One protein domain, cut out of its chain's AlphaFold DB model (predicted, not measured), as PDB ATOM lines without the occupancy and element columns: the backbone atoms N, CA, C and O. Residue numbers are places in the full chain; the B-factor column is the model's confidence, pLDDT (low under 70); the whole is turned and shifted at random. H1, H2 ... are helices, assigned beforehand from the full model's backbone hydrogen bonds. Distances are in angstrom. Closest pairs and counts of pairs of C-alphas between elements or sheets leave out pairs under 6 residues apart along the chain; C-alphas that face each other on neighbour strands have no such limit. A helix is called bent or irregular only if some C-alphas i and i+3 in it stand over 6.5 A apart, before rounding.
ATOM      1  N   GLU A  54      22.179  -3.575 -14.928       73.69
ATOM      2  CA  GLU A  54      20.832  -3.969 -15.343       73.69
ATOM      3  C   GLU A  54      19.775  -2.873 -15.125       73.69
ATOM      4  O   GLU A  54      18.969  -2.630 -16.015       73.69
ATOM      5  N   ALA A  55      19.789  -2.175 -13.982       73.00
ATOM      6  CA  ALA A  55      18.830  -1.106 -13.696       73.00
ATOM      7  C   ALA A  55      19.066   0.135 -14.574       73.00
ATOM      8  O   ALA A  55      18.107   0.803 -14.963       73.00
ATOM      9  N   LYS A  56      20.336   0.432 -14.901       83.00
ATOM     10  CA  LYS A  56      20.697   1.469 -15.887       83.00
ATOM     11  C   LYS A  56      20.125   1.103 -17.264       83.00
ATOM     12  O   LYS A  56      19.388   1.899 -17.835       83.00
ATOM     13  N   ARG A  57      20.358  -0.128 -17.731       86.06
ATOM     14  CA  ARG A  57      19.863  -0.612 -19.031       86.06
ATOM     15  C   ARG A  57      18.339  -0.617 -19.149       86.06
ATOM     16  O   ARG A  57      17.809  -0.145 -20.146       86.06
ATOM     17  N   GLU A  58      17.623  -1.093 -18.129       86.50
ATOM     18  CA  GLU A  58      16.150  -1.113 -18.146       86.50
ATOM     19  C   GLU A  58      15.561   0.304 -18.268       86.50
ATOM     20  O   GLU A  58      14.571   0.528 -18.970       86.50
ATOM     21  N   MET A  59      16.174   1.280 -17.592       88.31
ATOM     22  CA  MET A  59      15.794   2.688 -17.705       88.31
ATOM     23  C   MET A  59      16.013   3.213 -19.131       88.31
ATOM     24  O   MET A  59      15.106   3.837 -19.682       88.31
ATOM     25  N   GLU A  60      17.186   2.961 -19.715       92.38
ATOM     26  CA  GLU A  60      17.527   3.388 -21.079       92.38
ATOM     27  C   GLU A  60      16.543   2.810 -22.101       92.38
ATOM     28  O   GLU A  60      15.951   3.556 -22.879       92.38
ATOM     29  N   GLU A  61      16.286   1.500 -22.041       92.88
ATOM     30  CA  GLU A  61      15.346   0.804 -22.928       92.88
ATOM     31  C   GLU A  61      13.923   1.356 -22.816       92.88
ATOM     32  O   GLU A  61      13.218   1.505 -23.816       92.88
ATOM     33  N   ARG A  62      13.493   1.704 -21.601       92.19
ATOM     34  CA  ARG A  62      12.168   2.281 -21.361       92.19
ATOM     35  C   ARG A  62      12.014   3.653 -22.010       92.19
ATOM     36  O   ARG A  62      10.973   3.903 -22.616       92.19
ATOM     37  N   ILE A  63      13.007   4.530 -21.877       93.69
ATOM     38  CA  ILE A  63      12.977   5.871 -22.484       93.69
ATOM     39  C   ILE A  63      13.081   5.768 -24.005       93.69
ATOM     40  O   ILE A  63      12.280   6.385 -24.705       93.69
ATOM     41  N   ALA A  64      14.001   4.937 -24.502       95.50
ATOM     42  CA  ALA A  64      14.195   4.686 -25.926       95.50
ATOM     43  C   ALA A  64      12.890   4.234 -26.591       95.50
ATOM     44  O   ALA A  64      12.398   4.874 -27.518       95.50
ATOM     45  N   LYS A  65      12.240   3.209 -26.024       95.31
ATOM     46  CA  LYS A  65      10.937   2.719 -26.491       95.31
ATOM     47  C   LYS A  65       9.839   3.782 -26.420       95.31
ATOM     48  O   LYS A  65       8.964   3.816 -27.278       95.31
ATOM     49  N   TYR A  66       9.843   4.609 -25.378       94.69
ATOM     50  CA  TYR A  66       8.818   5.628 -25.165       94.69
ATOM     51  C   TYR A  66       8.888   6.768 -26.192       94.69
ATOM     52  O   TYR A  66       7.857   7.217 -26.703       94.69
ATOM     53  N   LEU A  67      10.102   7.219 -26.505       95.12
ATOM     54  CA  LEU A  67      10.341   8.289 -27.470       95.12
ATOM     55  C   LEU A  67      10.427   7.786 -28.913       95.12
ATOM     56  O   LEU A  67      10.157   8.560 -29.824       95.12
ATOM     57  N   GLY A  68      10.725   6.502 -29.118       95.25
ATOM     58  CA  GLY A  68      10.988   5.939 -30.442       95.25
ATOM     59  C   GLY A  68      12.403   6.236 -30.945       95.25
ATOM     60  O   GLY A  68      12.591   6.373 -32.147       95.25
ATOM     61  N   ILE A  69      13.373   6.349 -30.033       95.50
ATOM     62  CA  ILE A  69      14.798   6.589 -30.325       95.50
ATOM     63  C   ILE A  69      15.637   5.351 -29.981       95.50
ATOM     64  O   ILE A  69      15.123   4.404 -29.375       95.50
ATOM     65  N   SER A  70      16.923   5.335 -30.340       96.50
ATOM     66  CA  SER A  70      17.803   4.216 -29.982       96.50
ATOM     67  C   SER A  70      18.153   4.206 -28.487       96.50
ATOM     68  O   SER A  70      18.179   5.237 -27.809       96.50
ATOM     69  N   ARG A  71      18.448   3.020 -27.940       95.31
ATOM     70  CA  ARG A  71      18.948   2.901 -26.558       95.31
ATOM     71  C   ARG A  71      20.326   3.550 -26.437       95.31
ATOM     72  O   ARG A  71      20.634   4.143 -25.410       95.31
ATOM     73  N   GLU A  72      21.132   3.438 -27.484       94.69
ATOM     74  CA  GLU A  72      22.485   3.970 -27.585       94.69
ATOM     75  C   GLU A  72      22.489   5.503 -27.482       94.69
ATOM     76  O   GLU A  72      23.336   6.055 -26.785       94.69
ATOM     77  N   GLU A  73      21.499   6.186 -28.065       95.62
ATOM     78  CA  GLU A  73      21.302   7.630 -27.873       95.62
ATOM     79  C   GLU A  73      21.026   7.987 -26.407       95.62
ATOM     80  O   GLU A  73      21.628   8.917 -25.868       95.62
ATOM     81  N   VAL A  74      20.164   7.228 -25.722       95.62
ATOM     82  CA  VAL A  74      19.881   7.458 -24.293       95.62
ATOM     83  C   VAL A  74      21.115   7.168 -23.433       95.62
ATOM     84  O   VAL A  74      21.419   7.931 -22.514       95.62
ATOM     85  N   ALA A  75      21.847   6.096 -23.737       93.38
ATOM     86  CA  ALA A  75      23.079   5.735 -23.044       93.38
ATOM     87  C   ALA A  75      24.159   6.816 -23.216       93.38
ATOM     88  O   ALA A  75      24.792   7.206 -22.236       93.38
ATOM     89  N   ALA A  76      24.302   7.377 -24.421       93.75
ATOM     90  CA  ALA A  76      25.239   8.462 -24.695       93.75
ATOM     91  C   ALA A  76      24.949   9.713 -23.850       93.75
ATOM     92  O   ALA A  76      25.884  10.356 -23.378       93.75
ATOM     93  N   LEU A  77      23.674  10.041 -23.602       93.00
ATOM     94  CA  LEU A  77      23.300  11.141 -22.703       93.00
ATOM     95  C   LEU A  77      23.746  10.867 -21.259       93.00
ATOM     96  O   LEU A  77      24.300  11.749 -20.604       93.00
ATOM     97  N   VAL A  78      23.548   9.641 -20.764       88.69
ATOM     98  CA  VAL A  78      24.013   9.244 -19.423       88.69
ATOM     99  C   VAL A  78      25.534   9.332 -19.322       88.69
ATOM    100  O   VAL A  78      26.056   9.857 -18.340       88.69
ATOM    101  N   ASP A  79      26.245   8.844 -20.337       88.19
ATOM    102  CA  ASP A  79      27.708   8.842 -20.369       88.19
ATOM    103  C   ASP A  79      28.283  10.269 -20.499       88.19
ATOM    104  O   ASP A  79      29.370  10.545 -19.995       88.19
ATOM    105  N   GLN A  80      27.514  11.207 -21.065       88.00
ATOM    106  CA  GLN A  80      27.797  12.651 -21.074       88.00
ATOM    107  C   GLN A  80      27.473  13.354 -19.742       88.00
ATOM    108  O   GLN A  80      27.632  14.568 -19.626       88.00
ATOM    109  N   GLY A  81      27.043  12.615 -18.716       84.94
ATOM    110  CA  GLY A  81      26.820  13.137 -17.368       84.94
ATOM    111  C   GLY A  81      25.382  13.563 -17.071       84.94
ATOM    112  O   GLY A  81      25.120  14.092 -15.985       84.94
ATOM    113  N   VAL A  82      24.428  13.310 -17.975       86.12
ATOM    114  CA  VAL A  82      23.007  13.546 -17.691       86.12
ATOM    115  C   VAL A  82      22.557  12.625 -16.558       86.12
ATOM    116  O   VAL A  82      22.713  11.402 -16.597       86.12
ATOM    117  N   LYS A  83      21.964  13.212 -15.514       81.06
ATOM    118  CA  LYS A  83      21.515  12.451 -14.345       81.06
ATOM    119  C   LYS A  83      20.293  11.611 -14.702       81.06
ATOM    120  O   LYS A  83      19.347  12.076 -15.326       81.06
ATOM    121  N   HIS A  84      20.235  10.392 -14.171       79.06
ATOM    122  CA  HIS A  84      19.104   9.482 -14.399       79.06
ATOM    123  C   HIS A  84      17.745  10.082 -13.984       79.06
ATOM    124  O   HIS A  84      16.717   9.784 -14.588       79.06
ATOM    125  N   CYS A  85      17.720  10.929 -12.946       77.19
ATOM    126  CA  CYS A  85      16.492  11.579 -12.478       77.19
ATOM    127  C   CYS A  85      15.939  12.637 -13.442       77.19
ATOM    128  O   CYS A  85      14.772  12.998 -13.315       77.19
ATOM    129  N   ASP A  86      16.761  13.106 -14.376       88.06
ATOM    130  CA  ASP A  86      16.439  14.167 -15.327       88.06
ATOM    131  C   ASP A  86      15.914  13.611 -16.660       88.06
ATOM    132  O   ASP A  86      15.144  14.272 -17.350       88.06
ATOM    133  N   LEU A  87      16.223  12.352 -16.984       92.12
ATOM    134  CA  LEU A  87      15.824  11.742 -18.252       92.12
ATOM    135  C   LEU A  87      14.312  11.513 -18.392       92.12
ATOM    136  O   LEU A  87      13.750  11.764 -19.452       92.12
ATOM    137  N   PHE A  88      13.629  11.041 -17.344       91.31
ATOM    138  CA  PHE A  88      12.174  10.839 -17.395       91.31
ATOM    139  C   PHE A  88      11.391  12.147 -17.593       91.31
ATOM    140  O   PHE A  88      10.581  12.203 -18.517       91.31
ATOM    141  N   PRO A  89      11.588  13.205 -16.780       90.69
ATOM    142  CA  PRO A  89      10.885  14.461 -17.016       90.69
ATOM    143  C   PRO A  89      11.226  15.072 -18.381       90.69
ATOM    144  O   PRO A  89      10.305  15.508 -19.068       90.69
ATOM    145  N   ALA A  90      12.486  15.012 -18.824       95.50
ATOM    146  CA  ALA A  90      12.861  15.470 -20.158       95.50
ATOM    147  C   ALA A  90      12.152  14.677 -21.269       95.50
ATOM    148  O   ALA A  90      11.588  15.274 -22.179       95.50
ATOM    149  N   ALA A  91      12.086  13.347 -21.165       96.31
ATOM    150  CA  ALA A  91      11.382  12.508 -22.133       96.31
ATOM    151  C   ALA A  91       9.875  12.806 -22.185       96.31
ATOM    152  O   ALA A  91       9.286  12.851 -23.264       96.31
ATOM    153  N   ALA A  92       9.234  13.040 -21.036       95.50
ATOM    154  CA  ALA A  92       7.829  13.438 -21.007       95.50
ATOM    155  C   ALA A  92       7.611  14.766 -21.749       95.50
ATOM    156  O   ALA A  92       6.732  14.850 -22.601       95.50
ATOM    157  N   ILE A  93       8.442  15.775 -21.480       97.31
ATOM    158  CA  ILE A  93       8.356  17.083 -22.139       97.31
ATOM    159  C   ILE A  93       8.653  16.964 -23.635       97.31
ATOM    160  O   ILE A  93       7.894  17.502 -24.432       97.31
ATOM    161  N   ALA A  94       9.689  16.223 -24.031       97.56
ATOM    162  CA  ALA A  94      10.041  15.976 -25.430       97.56
ATOM    163  C   ALA A  94       8.855  15.397 -26.211       97.56
ATOM    164  O   ALA A  94       8.476  15.921 -27.258       97.56
ATOM    165  N   LYS A  95       8.179  14.385 -25.649       96.69
ATOM    166  CA  LYS A  95       6.989  13.787 -26.266       96.69
ATOM    167  C   LYS A  95       5.818  14.767 -26.366       96.69
ATOM    168  O   LYS A  95       5.151  14.801 -27.394       96.69
ATOM    169  N   LEU A  96       5.556  15.531 -25.304       96.44
ATOM    170  CA  LEU A  96       4.407  16.438 -25.220       96.44
ATOM    171  C   LEU A  96       4.578  17.714 -26.052       96.44
ATOM    172  O   LEU A  96       3.605  18.211 -26.604       96.44
ATOM    173  N   SER A  97       5.805  18.219 -26.151       96.19
ATOM    174  CA  SER A  97       6.158  19.407 -26.940       96.19
ATOM    175  C   SER A  97       6.591  19.076 -28.372       96.19
ATOM    176  O   SER A  97       6.879  19.990 -29.143       96.19
ATOM    177  N   ASN A  98       6.642  17.787 -28.734       95.38
ATOM    178  CA  ASN A  98       7.165  17.289 -30.009       95.38
ATOM    179  C   ASN A  98       8.579  17.824 -30.320       95.38
ATOM    180  O   ASN A  98       8.864  18.278 -31.429       95.38
ATOM    181  N   ARG A  99       9.452  17.803 -29.309       95.81
ATOM    182  CA  ARG A  99      10.845  18.254 -29.389       95.81
ATOM    183  C   ARG A  99      11.812  17.099 -29.186       95.81
ATOM    184  O   ARG A  99      11.461  16.065 -28.622       95.81
ATOM    185  N   ASP A 100      13.044  17.312 -29.624       95.44
ATOM    186  CA  ASP A 100      14.142  16.388 -29.379       95.44
ATOM    187  C   ASP A 100      14.506  16.308 -27.881       95.44
ATOM    188  O   ASP A 100      14.457  17.307 -27.154       95.44
ATOM    189  N   LEU A 101      14.883  15.112 -27.414       95.62
ATOM    190  CA  LEU A 101      15.222  14.866 -26.008       95.62
ATOM    191  C   LEU A 101      16.426  15.698 -25.553       95.62
ATOM    192  O   LEU A 101      16.424  16.205 -24.429       95.62
ATOM    193  N   ARG A 102      17.449  15.839 -26.403       94.62
ATOM    194  CA  ARG A 102      18.658  16.603 -26.085       94.62
ATOM    195  C   ARG A 102      18.337  18.086 -25.976       94.62
ATOM    196  O   ARG A 102      18.714  18.701 -24.985       94.62
ATOM    197  N   ALA A 103      17.558  18.613 -26.920       94.81
ATOM    198  CA  ALA A 103      17.111  20.004 -26.883       94.81
ATOM    199  C   ALA A 103      16.359  20.326 -25.579       94.81
ATOM    200  O   ALA A 103      16.613  21.340 -24.942       94.81
ATOM    201  N   VAL A 104      15.479  19.431 -25.117       96.50
ATOM    202  CA  VAL A 104      14.769  19.613 -23.837       96.50
ATOM    203  C   VAL A 104      15.707  19.546 -22.627       96.50
ATOM    204  O   VAL A 104      15.497  20.261 -21.646       96.50
ATOM    205  N   LEU A 105      16.728  18.686 -22.659       94.06
ATOM    206  CA  LEU A 105      17.728  18.611 -21.588       94.06
ATOM    207  C   LEU A 105      18.565  19.895 -21.495       94.06
ATOM    208  O   LEU A 105      18.900  20.308 -20.388       94.06
ATOM    209  N   GLU A 106      18.858  20.541 -22.623       93.81
ATOM    210  CA  GLU A 106      19.614  21.799 -22.686       93.81
ATOM    211  C   GLU A 106      18.843  22.990 -22.089       93.81
ATOM    212  O   GLU A 106      19.452  23.895 -21.517       93.81
ATOM    213  N   GLU A 107      17.506  22.951 -22.092       92.44
ATOM    214  CA  GLU A 107      16.663  23.958 -21.423       92.44
ATOM    215  C   GLU A 107      16.768  23.913 -19.886       92.44
ATOM    216  O   GLU A 107      16.375  24.852 -19.180       92.44
ATOM    217  N   LYS A 108      17.289  22.814 -19.321       90.19
ATOM    218  CA  LYS A 108      17.385  22.628 -17.871       90.19
ATOM    219  C   LYS A 108      18.612  23.340 -17.298       90.19
ATOM    220  O   LYS A 108      19.697  22.777 -17.192       90.19
ATOM    221  N   THR A 109      18.399  24.544 -16.772       85.62
ATOM    222  CA  THR A 109      19.405  25.271 -15.972       85.62
ATOM    223  C   THR A 109      19.322  24.926 -14.481       85.62
ATOM    224  O   THR A 109      18.367  24.288 -14.027       85.62
ATOM    225  N   GLU A 110      20.299  25.354 -13.674       75.75
ATOM    226  CA  GLU A 110      20.288  25.134 -12.216       75.75
ATOM    227  C   GLU A 110      19.079  25.774 -11.517       75.75
ATOM    228  O   GLU A 110      18.569  25.228 -10.539       75.75
ATOM    229  N   GLN A 111      18.593  26.897 -12.047       74.31
ATOM    230  CA  GLN A 111      17.504  27.674 -11.454       74.31
ATOM    231  C   GLN A 111      16.117  27.164 -11.868       74.31
ATOM    232  O   GLN A 111      15.152  27.325 -11.118       74.31
ATOM    233  N   LYS A 112      15.995  26.522 -13.039       82.88
ATOM    234  CA  LYS A 112      14.705  26.032 -13.539       82.88
ATOM    235  C   LYS A 112      14.328  24.692 -12.924       82.88
ATOM    236  O   LYS A 112      15.150  23.786 -12.792       82.88
ATOM    237  N   THR A 113      13.052  24.516 -12.600       86.31
ATOM    238  CA  THR A 113      12.494  23.187 -12.305       86.31
ATOM    239  C   THR A 113      12.010  22.532 -13.595       86.31
ATOM    240  O   THR A 113      11.715  23.224 -14.562       86.31
ATOM    241  N   TRP A 114      11.856  21.205 -13.615       89.94
ATOM    242  CA  TRP A 114      11.268  20.520 -14.773       89.94
ATOM    243  C   TRP A 114       9.847  20.988 -15.099       89.94
ATOM    244  O   TRP A 114       9.458  20.980 -16.258       89.94
ATOM    245  N   ARG A 115       9.095  21.438 -14.087       88.25
ATOM    246  CA  ARG A 115       7.783  22.053 -14.290       88.25
ATOM    247  C   ARG A 115       7.899  23.371 -15.060       88.25
ATOM    248  O   ARG A 115       7.180  23.549 -16.027       88.25
ATOM    249  N   SER A 116       8.830  24.237 -14.665       87.50
ATOM    250  CA  SER A 116       9.084  25.500 -15.373       87.50
ATOM    251  C   SER A 116       9.585  25.258 -16.798       87.50
ATOM    252  O   SER A 116       9.107  25.913 -17.709       87.50
ATOM    253  N   VAL A 117      10.463  24.270 -17.019       93.69
ATOM    254  CA  VAL A 117      10.882  23.888 -18.383       93.69
ATOM    255  C   VAL A 117       9.687  23.414 -19.218       93.69
ATOM    256  O   VAL A 117       9.583  23.766 -20.386       93.69
ATOM    257  N   ALA A 118       8.771  22.634 -18.637       93.38
ATOM    258  CA  ALA A 118       7.557  22.205 -19.326       93.38
ATOM    259  C   ALA A 118       6.675  23.406 -19.717       93.38
ATOM    260  O   ALA A 118       6.278  23.513 -20.874       93.38
ATOM    261  N   GLU A 119       6.430  24.323 -18.778       93.25
ATOM    262  CA  GLU A 119       5.626  25.534 -18.989       93.25
ATOM    263  C   GLU A 119       6.241  26.444 -20.071       93.25
ATOM    264  O   GLU A 119       5.536  26.846 -20.997       93.25
ATOM    265  N   ASP A 120       7.559  26.681 -20.033       95.50
ATOM    266  CA  ASP A 120       8.292  27.471 -21.039       95.50
ATOM    267  C   ASP A 120       8.177  26.872 -22.453       95.50
ATOM    268  O   ASP A 120       8.187  27.589 -23.455       95.50
ATOM    269  N   LEU A 121       8.055  25.546 -22.542       95.69
ATOM    270  CA  LEU A 121       7.903  24.805 -23.794       95.69
ATOM    271  C   LEU A 121       6.434  24.595 -24.197       95.69
ATOM    272  O   LEU A 121       6.157  23.820 -25.114       95.69
ATOM    273  N   GLY A 122       5.499  25.286 -23.538       95.25
ATOM    274  CA  GLY A 122       4.071  25.249 -23.854       95.25
ATOM    275  C   GLY A 122       3.368  23.959 -23.426       95.25
ATOM    276  O   GLY A 122       2.286  23.655 -23.923       95.25
ATOM    277  N   VAL A 123       3.970  23.181 -22.525       95.56
ATOM    278  CA  VAL A 123       3.382  21.954 -21.986       95.56
ATOM    279  C   VAL A 123       2.604  22.274 -20.712       95.56
ATOM    280  O   VAL A 123       3.166  22.763 -19.734       95.56
ATOM    281  N   ASP A 124       1.313  21.930 -20.697       93.19
ATOM    282  CA  ASP A 124       0.469  22.056 -19.506       93.19
ATOM    283  C   ASP A 124       1.050  21.270 -18.318       93.19
ATOM    284  O   ASP A 124       1.450  20.106 -18.439       93.19
ATOM    285  N   ALA A 125       1.065  21.893 -17.140       79.94
ATOM    286  CA  ALA A 125       1.720  21.331 -15.968       79.94
ATOM    287  C   ALA A 125       1.045  20.049 -15.456       79.94
ATOM    288  O   ALA A 125       1.726  19.135 -14.975       79.94
ATOM    289  N   GLU A 126      -0.281  19.944 -15.569       82.06
ATOM    290  CA  GLU A 126      -1.002  18.737 -15.172       82.06
ATOM    291  C   GLU A 126      -0.811  17.609 -16.190       82.06
ATOM    292  O   GLU A 126      -0.622  16.452 -15.802       82.06
ATOM    293  N   GLN A 127      -0.788  17.925 -17.485       86.19
ATOM    294  CA  GLN A 127      -0.439  16.980 -18.541       86.19
ATOM    295  C   GLN A 127       0.990  16.459 -18.375       86.19
ATOM    296  O   GLN A 127       1.192  15.244 -18.381       86.19
ATOM    297  N   PHE A 128       1.957  17.345 -18.126       89.12
ATOM    298  CA  PHE A 128       3.337  16.983 -17.811       89.12
ATOM    299  C   PHE A 128       3.410  16.042 -16.604       89.12
ATOM    300  O   PHE A 128       4.010  14.967 -16.683       89.12
ATOM    301  N   ARG A 129       2.749  16.392 -15.494       82.19
ATOM    302  CA  ARG A 129       2.728  15.565 -14.279       82.19
ATOM    303  C   ARG A 129       2.163  14.170 -14.548       82.19
ATOM    304  O   ARG A 129       2.761  13.175 -14.124       82.19
ATOM    305  N   ARG A 130       1.025  14.078 -15.247       82.88
ATOM    306  CA  ARG A 130       0.412  12.794 -15.628       82.88
ATOM    307  C   ARG A 130       1.347  11.971 -16.505       82.88
ATOM    308  O   ARG A 130       1.474  10.766 -16.292       82.88
ATOM    309  N   GLU A 131       2.030  12.618 -17.439       89.56
ATOM    310  CA  GLU A 131       2.902  11.940 -18.387       89.56
ATOM    311  C   GLU A 131       4.169  11.395 -17.733       89.56
ATOM    312  O   GLU A 131       4.510  10.225 -17.912       89.56
ATOM    313  N   VAL A 132       4.804  12.189 -16.871       84.94
ATOM    314  CA  VAL A 132       5.918  11.730 -16.034       84.94
ATOM    315  C   VAL A 132       5.489  10.543 -15.178       84.94
ATOM    316  O   VAL A 132       6.189   9.530 -15.118       84.94
ATOM    317  N   HIS A 133       4.313  10.611 -14.549       80.62
ATOM    318  CA  HIS A 133       3.774   9.482 -13.793       80.62
ATOM    319  C   HIS A 133       3.556   8.240 -14.670       80.62
ATOM    320  O   HIS A 133       3.817   7.131 -14.206       80.62
ATOM    321  N   ARG A 134       3.119   8.389 -15.926       82.75
ATOM    322  CA  ARG A 134       2.886   7.267 -16.847       82.75
ATOM    323  C   ARG A 134       4.168   6.495 -17.158       82.75
ATOM    324  O   ARG A 134       4.156   5.265 -17.151       82.75
ATOM    325  N   ILE A 135       5.267   7.203 -17.413       84.38
ATOM    326  CA  ILE A 135       6.524   6.580 -17.852       84.38
ATOM    327  C   ILE A 135       7.412   6.120 -16.700       84.38
ATOM    328  O   ILE A 135       8.171   5.161 -16.862       84.38
ATOM    329  N   LEU A 136       7.311   6.759 -15.531       79.00
ATOM    330  CA  LEU A 136       8.144   6.420 -14.384       79.00
ATOM    331  C   LEU A 136       7.914   4.972 -13.909       79.00
ATOM    332  O   LEU A 136       6.764   4.528 -13.758       79.00
ATOM    333  N   PRO A 137       8.995   4.239 -13.571       73.69
ATOM    334  CA  PRO A 137       8.881   2.940 -12.924       73.69
ATOM    335  C   PRO A 137       8.019   3.024 -11.660       73.69
ATOM    336  O   PRO A 137       8.060   4.016 -10.927       73.69
TER     337      PRO A 137
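What this domain is: This is residues 54 to 137 of the 269 residues of an uncharacterized protein of Planifilum fulgidum (UniProt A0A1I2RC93). Helix H3 runs through the middle of a rounded all-helix body, with H1 and H5 on opposite sides of it and H4 and H6 on the other two. H6 crosses H3 and reaches from H5 towards H1, while H2 packs on H1 at the end of the body away from H5. The printed part has 84 residues with six named helices, H1 to H6 in order along the chain, and no named strand; the helix packing is mostly crossed. It is compact, with a radius of gyration of the C-alphas of 11.8 A and spans of 32 by 25 by 19 A.

Where its parts are: H3, residues 84 to 97, is 20.6 A long from first to last C-alpha and begins at C-alpha 84 (19.104, 9.482, -14.399). It is only just irregular: C-alphas 85 and 88 are 6.6 A apart. H1, residues 54 to 67, is 20.2 A long and begins at C-alpha 54 (20.832, -3.969, -15.343). H2, residues 71 to 79, spans 12.3 A, H4, residues 101 to 106, 8.9 A, and H5, residues 114 to 120, 9.8 A. H6, residues 125 to 135, spans 15.6 A and ends at C-alpha 135 (6.524, 6.580, -17.852).

How they stand to each other: H3 is the hub and touches four helices. H6 touches it at a steep tilt of 59 degrees, opposite ways, the closest C-alphas being those of Ala 92 and Val 132, 5.6 A apart. H4 touches H3 with Ala 94 and Leu 101 closest, their C-alphas 5.3 A apart, at a steep tilt of 69 degrees, only just short of about perpendicular. H1, with residues 63 to 67 alone, touches H3 at a shallow tilt of 8 degrees, the same way; the C-alphas of Leu 67 and Lys 95 are closest, at 6.6 A. H3, with residues 89 to 93 alone, only just touches H5, with 3 pairs of C-alphas within 8 A, those of Ile 93 and Ala 118 closest at 5.9 A. H2 touches H1 at a steep tilt of 59 degrees, the C-alphas of Ala 64 and Arg 71 closest at 5.1 A. H5 touches H6, with the C-alphas of Arg 115 and Ala 125 closest at 6.3 A. Among the pairs that stay apart are H2 and H5, and H4 and H6. Every O i to N i+4 pair is within hydrogen-bond range in H1, H2, H4, H5 and H6; in H3, 8 of 10 are.

The domain as a whole: The two C-alphas farthest apart are those of Glu 54 and Gly 122, at 34.7 A. The printed part has no cut. No link is long; H4 to H5, with 7 residues, is short, and the other four are tight. The mean pLDDT of the printed part is 89.8, and no printed residue is under 70.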